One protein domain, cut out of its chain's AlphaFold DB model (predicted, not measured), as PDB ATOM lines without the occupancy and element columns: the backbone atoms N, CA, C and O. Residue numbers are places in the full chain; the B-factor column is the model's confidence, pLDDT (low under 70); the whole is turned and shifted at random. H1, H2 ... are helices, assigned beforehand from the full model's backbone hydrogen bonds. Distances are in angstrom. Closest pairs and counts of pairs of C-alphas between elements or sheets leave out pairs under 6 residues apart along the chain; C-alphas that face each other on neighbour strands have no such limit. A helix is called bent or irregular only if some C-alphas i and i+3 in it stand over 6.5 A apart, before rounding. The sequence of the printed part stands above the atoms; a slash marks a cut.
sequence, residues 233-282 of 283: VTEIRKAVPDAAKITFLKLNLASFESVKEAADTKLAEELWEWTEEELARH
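AT A GLANCE: This is residues 233 to 282 of the 283 residues of the protein "Non-reducing polyketide synthase ausA" of Colletotrichum spinosum (UniProt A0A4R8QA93). One long helix, H2, makes one arm of an open, flat V; the long link from H1 makes the other arm, with the short helix H1 at its far end. The two helices are apart, with no packing between them, and the last stretch of H2, residues 267 to 281, sticks out free of the rest. The printed part has 50 residues with two named helices, H1 then H2 along the chain, and no named strand; its class is all helix. It is only just extended, close to loose, with a radius of gyration of the C-alphas of 14.8 A, and it spans 44 by 33 by 8 A.

IN THESE COORDINATES: H2 is residues 256 to 281, 37.8 A from first to last C-alpha. It begins with C-alpha 256 at (37.343, 56.287, -44.199) and ends with C-alpha 281 at (39.085, 21.092, -57.896). H1 is residues 233 to 239, 10.0 A long by the same measure, with C-alpha 233 at (59.128, 43.049, -42.220). Neither helix is bent.

HOW THE PARTS SIT: H2, the longest helix, is apart from H1: no C-alpha of the one is within 8 A of the other. They are joined by a long link of 16 residues, 240 to 255. Residues 238 to 245 stand free, and so do residues 267 to 282, of which 267 to 281 belong to H2. In H1 and H2 every O i to N i+4 pair is within hydrogen-bond range.

THE WHOLE: The two C-alphas farthest apart are those of Ala 254 and His 282, at 44.1 A. The first and last printed C-alphas, of Val 233 and His 282, are 36.2 A apart. The printed part has no cut. The mean pLDDT of the printed part is 73.5; 12 residues are under 70, namely 233, 241 to 244, 246 to 250, 254 and 256.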
ATOM      1  N   VAL A 233      59.400  44.368 -41.621       66.38
ATOM      2  CA  VAL A 233      59.128  43.049 -42.220       66.38
ATOM      3  C   VAL A 233      60.345  42.128 -42.100       66.38
ATOM      4  O   VAL A 233      60.197  40.937 -41.818       66.38
ATOM      5  N   THR A 234      61.551  42.671 -42.277       70.56
ATOM      6  CA  THR A 234      62.798  41.904 -42.166       70.56
ATOM      7  C   THR A 234      63.033  41.417 -40.733       70.56
ATOM      8  O   THR A 234      63.450  40.274 -40.534       70.56
ATOM      9  N   GLU A 235      62.718  42.236 -39.728       76.00
ATOM     10  CA  GLU A 235      62.787  41.821 -38.324       76.00
ATOM     11  C   GLU A 235      61.757  40.741 -37.977       76.00
ATOM     12  O   GLU A 235      62.113  39.737 -37.355       76.00
ATOM     13  N   ILE A 236      60.509  40.880 -38.436       70.38
ATOM     14  CA  ILE A 236      59.468  39.875 -38.177       70.38
ATOM     15  C   ILE A 236      59.838  38.527 -38.817       70.38
ATOM     16  O   ILE A 236      59.707  37.487 -38.171       70.38
ATOM     17  N   ARG A 237      60.377  38.524 -40.046       72.38
ATOM     18  CA  ARG A 237      60.837  37.291 -40.714       72.38
ATOM     19  C   ARG A 237      62.026  36.633 -40.015       72.38
ATOM     20  O   ARG A 237      62.121  35.410 -40.028       72.38
ATOM     21  N   LYS A 238      62.922  37.408 -39.391       77.44
ATOM     22  CA  LYS A 238      64.001  36.852 -38.553       77.44
ATOM     23  C   LYS A 238      63.457  36.181 -37.295       77.44
ATOM     24  O   LYS A 238      64.000  35.162 -36.880       77.44
ATOM     25  N   ALA A 239      62.427  36.762 -36.684       76.38
ATOM     26  CA  ALA A 239      61.830  36.236 -35.462       76.38
ATOM     27  C   ALA A 239      60.960  34.994 -35.718       76.38
ATOM     28  O   ALA A 239      60.903  34.107 -34.867       76.38
ATOM     29  N   VAL A 240      60.299  34.921 -36.877       78.81
ATOM     30  CA  VAL A 240      59.381  33.828 -37.229       78.81
ATOM     31  C   VAL A 240      59.620  33.392 -38.685       78.81
ATOM     32  O   VAL A 240      58.907  33.835 -39.587       78.81
ATOM     33  N   PRO A 241      60.633  32.544 -38.947       69.25
ATOM     34  CA  PRO A 241      61.013  32.153 -40.309       69.25
ATOM     35  C   PRO A 241      59.945  31.317 -41.033       69.25
ATOM     36  O   PRO A 241      59.845  31.406 -42.255       69.25
ATOM     37  N   ASP A 242      59.105  30.588 -40.290       67.44
ATOM     38  CA  ASP A 242      57.998  29.779 -40.827       67.44
ATOM     39  C   ASP A 242      56.652  30.534 -40.847       67.44
ATOM     40  O   ASP A 242      55.588  29.927 -40.978       67.44
ATOM     41  N   ALA A 243      56.658  31.863 -40.677       64.75
ATOM     42  CA  ALA A 243      55.432  32.654 -40.730       64.75
ATOM     43  C   ALA A 243      54.792  32.589 -42.127       64.75
ATOM     44  O   ALA A 243      55.464  32.762 -43.149       64.75
ATOM     45  N   ALA A 244      53.468  32.407 -42.152       64.31
ATOM     46  CA  ALA A 244      52.650  32.560 -43.351       64.31
ATOM     47  C   ALA A 244      52.871  33.934 -44.019       64.31
ATOM     48  O   ALA A 244      53.426  34.855 -43.417       64.31
ATOM     49  N   LYS A 245      52.441  34.077 -45.278       71.62
ATOM     50  CA  LYS A 245      52.602  35.296 -46.088       71.62
ATOM     51  C   LYS A 245      52.183  36.549 -45.294       71.62
ATOM     52  O   LYS A 245      51.024  36.704 -44.929       71.62
ATOM     53  N   ILE A 246      53.142  37.433 -45.010       67.25
ATOM     54  CA  ILE A 246      52.906  38.690 -44.287       67.25
ATOM     55  C   ILE A 246      52.573  39.778 -45.311       67.25
ATOM     56  O   ILE A 246      53.452  40.179 -46.076       67.25
ATOM     57  N   THR A 247      51.329  40.262 -45.304       67.69
ATOM     58  CA  THR A 247      50.868  41.395 -46.127       67.69
ATOM     59  C   THR A 247      50.743  42.650 -45.260       67.69
ATOM     60  O   THR A 247      50.154  42.611 -44.180       67.69
ATOM     61  N   PHE A 248      51.297  43.779 -45.717       69.06
ATOM     62  CA  PHE A 248      51.195  45.058 -45.011       69.06
ATOM     63  C   PHE A 248      50.049  45.898 -45.583       69.06
ATOM     64  O   PHE A 248      50.082  46.283 -46.751       69.06
ATOM     65  N   LEU A 249      49.057  46.222 -44.752       69.75
ATOM     66  CA  LEU A 249      47.958  47.111 -45.126       69.75
ATOM     67  C   LEU A 249      48.265  48.533 -44.649       69.75
ATOM     68  O   LEU A 249      48.387  48.795 -43.450       69.75
ATOM     69  N   LYS A 250      48.381  49.476 -45.586       68.00
ATOM     70  CA  LYS A 250      48.570  50.893 -45.260       68.00
ATOM     71  C   LYS A 250      47.238  51.495 -44.801       68.00
ATOM     72  O   LYS A 250      46.455  51.959 -45.622       68.00
ATOM     73  N   LEU A 251      46.995  51.506 -43.491       71.12
ATOM     74  CA  LEU A 251      45.822  52.151 -42.897       71.12
ATOM     75  C   LEU A 251      46.132  53.564 -42.398       71.12
ATOM     76  O   LEU A 251      47.011  53.769 -41.561       71.12
ATOM     77  N   ASN A 252      45.328  54.530 -42.836       73.69
ATOM     78  CA  ASN A 252      45.134  55.795 -42.144       73.69
ATOM     79  C   ASN A 252      43.762  55.782 -41.457       73.69
ATOM     80  O   ASN A 252      42.738  55.979 -42.107       73.69
ATOM     81  N   LEU A 253      43.742  55.593 -40.135       71.75
ATOM     82  CA  LEU A 253      42.505  55.502 -39.345       71.75
ATOM     83  C   LEU A 253      41.679  56.799 -39.329       71.75
ATOM     84  O   LEU A 253      40.506  56.765 -38.973       71.75
ATOM     85  N   ALA A 254      42.266  57.933 -39.728       60.28
ATOM     86  CA  ALA A 254      41.552  59.201 -39.858       60.28
ATOM     87  C   ALA A 254      40.851  59.371 -41.223       60.28
ATOM     88  O   ALA A 254      40.147  60.360 -41.416       60.28
ATOM     89  N   SER A 255      41.031  58.441 -42.171       70.31
ATOM     90  CA  SER A 255      40.389  58.475 -43.490       70.31
ATOM     91  C   SER A 255      39.565  57.215 -43.732       70.31
ATOM     92  O   SER A 255      40.104  56.116 -43.863       70.31
ATOM     93  N   PHE A 256      38.249  57.383 -43.856       69.88
ATOM     94  CA  PHE A 256      37.343  56.287 -44.199       69.88
ATOM     95  C   PHE A 256      37.675  55.665 -45.564       69.88
ATOM     96  O   PHE A 256      37.588  54.450 -45.713       69.88
ATOM     97  N   GLU A 257      38.123  56.468 -46.535       72.38
ATOM     98  CA  GLU A 257      38.567  55.964 -47.843       72.38
ATOM     99  C   GLU A 257      39.782  55.041 -47.707       72.38
ATOM    100  O   GLU A 257      39.793  53.970 -48.299       72.38
ATOM    101  N   SER A 258      40.747  55.378 -46.844       72.50
ATOM    102  CA  SER A 258      41.913  54.518 -46.594       72.50
ATOM    103  C   SER A 258      41.536  53.200 -45.914       72.50
ATOM    104  O   SER A 258      42.127  52.164 -46.216       72.50
ATOM    105  N   VAL A 259      40.553  53.218 -45.007       73.56
ATOM    106  CA  VAL A 259      40.032  51.995 -44.374       73.56
ATOM    107  C   VAL A 259      39.296  51.131 -45.400       73.56
ATOM    108  O   VAL A 259      39.475  49.915 -45.416       73.56
ATOM    109  N   LYS A 260      38.505  51.756 -46.280       77.31
ATOM    110  CA  LYS A 260      37.780  51.063 -47.346       77.31
ATOM    111  C   LYS A 260      38.735  50.424 -48.358       77.31
ATOM    112  O   LYS A 260      38.595  49.241 -48.635       77.31
ATOM    113  N   GLU A 261      39.745  51.152 -48.831       78.44
ATOM    114  CA  GLU A 261      40.754  50.619 -49.758       78.44
ATOM    115  C   GLU A 261      41.512  49.421 -49.167       78.44
ATOM    116  O   GLU A 261      41.746  48.438 -49.870       78.44
ATOM    117  N   ALA A 262      41.853  49.469 -47.872       74.75
ATOM    118  CA  ALA A 262      42.507  48.360 -47.174       74.75
ATOM    119  C   ALA A 262      41.595  47.125 -47.031       74.75
ATOM    120  O   ALA A 262      42.065  45.990 -47.117       74.75
ATOM    121  N   ALA A 263      40.292  47.330 -46.818       76.50
ATOM    122  CA  ALA A 263      39.317  46.244 -46.773       76.50
ATOM    123  C   ALA A 263      39.105  45.613 -48.159       76.50
ATOM    124  O   ALA A 263      39.094  44.388 -48.278       76.50
ATOM    125  N   ASP A 264      39.018  46.439 -49.205       81.00
ATOM    126  CA  ASP A 264      38.842  45.989 -50.588       81.00
ATOM    127  C   ASP A 264      40.068  45.199 -51.086       81.00
ATOM    128  O   ASP A 264      39.914  44.205 -51.794       81.00
ATOM    129  N   THR A 265      41.288  45.569 -50.664       77.94
ATOM    130  CA  THR A 265      42.502  44.790 -50.987       77.94
ATOM    131  C   THR A 265      42.478  43.407 -50.347       77.94
ATOM    132  O   THR A 265      42.802  42.426 -51.014       77.94
ATOM    133  N   LYS A 266      42.052  43.309 -49.083       77.00
ATOM    134  CA  LYS A 266      41.939  42.019 -48.395       77.00
ATOM    135  C   LYS A 266      40.879  41.123 -49.044       77.00
ATOM    136  O   LYS A 266      41.129  39.944 -49.266       77.00
ATOM    137  N   LEU A 267      39.725  41.694 -49.398       76.00
ATOM    138  CA  LEU A 267      38.657  40.971 -50.090       76.00
ATOM    139  C   LEU A 267      39.125  40.445 -51.458       76.00
ATOM    140  O   LEU A 267      38.797  39.323 -51.833       76.00
ATOM    141  N   ALA A 268      39.900  41.241 -52.201       73.12
ATOM    142  CA  ALA A 268      40.443  40.833 -53.494       73.12
ATOM    143  C   ALA A 268      41.445  39.671 -53.380       73.12
ATOM    144  O   ALA A 268      41.419  38.776 -54.223       73.12
ATOM    145  N   GLU A 269      42.295  39.653 -52.344       77.19
ATOM    146  CA  GLU A 269      43.209  38.530 -52.083       77.19
ATOM    147  C   GLU A 269      42.445  37.251 -51.706       77.19
ATOM    148  O   GLU A 269      42.695  36.205 -52.301       77.19
ATOM    149  N   GLU A 270      41.467  37.341 -50.797       81.06
ATOM    150  CA  GLU A 270      40.632  36.195 -50.396       81.06
ATOM    151  C   GLU A 270      39.849  35.615 -51.588       81.06
ATOM    152  O   GLU A 270      39.739  34.396 -51.743       81.06
ATOM    153  N   LEU A 271      39.342  36.479 -52.474       73.06
ATOM    154  CA  LEU A 271      38.676  36.053 -53.704       73.06
ATOM    155  C   LEU A 271      39.641  35.363 -54.673       73.06
ATOM    156  O   LEU A 271      39.268  34.353 -55.269       73.06
ATOM    157  N   TRP A 272      40.866  35.871 -54.841       75.12
ATOM    158  CA  TRP A 272      41.855  35.252 -55.729       75.12
ATOM    159  C   TRP A 272      42.255  33.850 -55.250       75.12
ATOM    160  O   TRP A 272      42.239  32.910 -56.045       75.12
ATOM    161  N   GLU A 273      42.517  33.685 -53.949       80.75
ATOM    162  CA  GLU A 273      42.828  32.382 -53.340       80.75
ATOM    163  C   GLU A 273      41.666  31.389 -53.487       80.75
ATOM    164  O   GLU A 273      41.878  30.249 -53.906       80.75
ATOM    165  N   TRP A 274      40.425  31.830 -53.249       82.81
ATOM    166  CA  TRP A 274      39.244  30.989 -53.474       82.81
ATOM    167  C   TRP A 274      39.119  30.540 -54.938       82.81
ATOM    168  O   TRP A 274      38.766  29.392 -55.214       82.81
ATOM    169  N   THR A 275      39.438  31.424 -55.888       77.62
ATOM    170  CA  THR A 275      39.335  31.118 -57.322       77.62
ATOM    171  C   THR A 275      40.382  30.087 -57.759       77.62
ATOM    172  O   THR A 275      40.055  29.196 -58.542       77.62
ATOM    173  N   GLU A 276      41.619  30.167 -57.253       82.00
ATOM    174  CA  GLU A 276      42.654  29.158 -57.529       82.00
ATOM    175  C   GLU A 276      42.316  27.793 -56.913       82.00
ATOM    176  O   GLU A 276      42.476  26.769 -57.585       82.00
ATOM    177  N   GLU A 277      41.790  27.758 -55.682       80.31
ATOM    178  CA  GLU A 277      41.330  26.510 -55.061       80.31
ATOM    179  C   GLU A 277      40.207  25.849 -55.860       80.31
ATOM    180  O   GLU A 277      40.213  24.631 -56.055       80.31
ATOM    181  N   GLU A 278      39.236  26.633 -56.331       76.06
ATOM    182  CA  GLU A 278      38.112  26.095 -57.087       76.06
ATOM    183  C   GLU A 278      38.560  25.620 -58.479       76.06
ATOM    184  O   GLU A 278      38.162  24.540 -58.910       76.06
ATOM    185  N   LEU A 279      39.471  26.337 -59.154       73.94
ATOM    186  CA  LEU A 279      40.056  25.894 -60.428       73.94
ATOM    187  C   LEU A 279      40.815  24.561 -60.283       73.94
ATOM    188  O   LEU A 279      40.718  23.703 -61.158       73.94
ATOM    189  N   ALA A 280      41.524  24.361 -59.168       73.56
ATOM    190  CA  ALA A 280      42.244  23.122 -58.873       73.56
ATOM    191  C   ALA A 280      41.326  21.930 -58.550       73.56
ATOM    192  O   ALA A 280      41.747  20.785 -58.687       73.56
ATOM    193  N   ARG A 281      40.075  22.164 -58.126       76.00
ATOM    194  CA  ARG A 281      39.085  21.092 -57.896       76.00
ATOM    195  C   ARG A 281      38.453  20.561 -59.183       76.00
ATOM    196  O   ARG A 281      37.910  19.459 -59.161       76.00
ATOM    197  N   HIS A 282      38.494  21.333 -60.272       70.50
ATOM    198  CA  HIS A 282      37.821  21.014 -61.542       70.50
ATOM    199  C   HIS A 282      38.784  20.670 -62.699       70.50
ATOM    200  O   HIS A 282      38.324  20.499 -63.831       70.50
TER     201      HIS A 282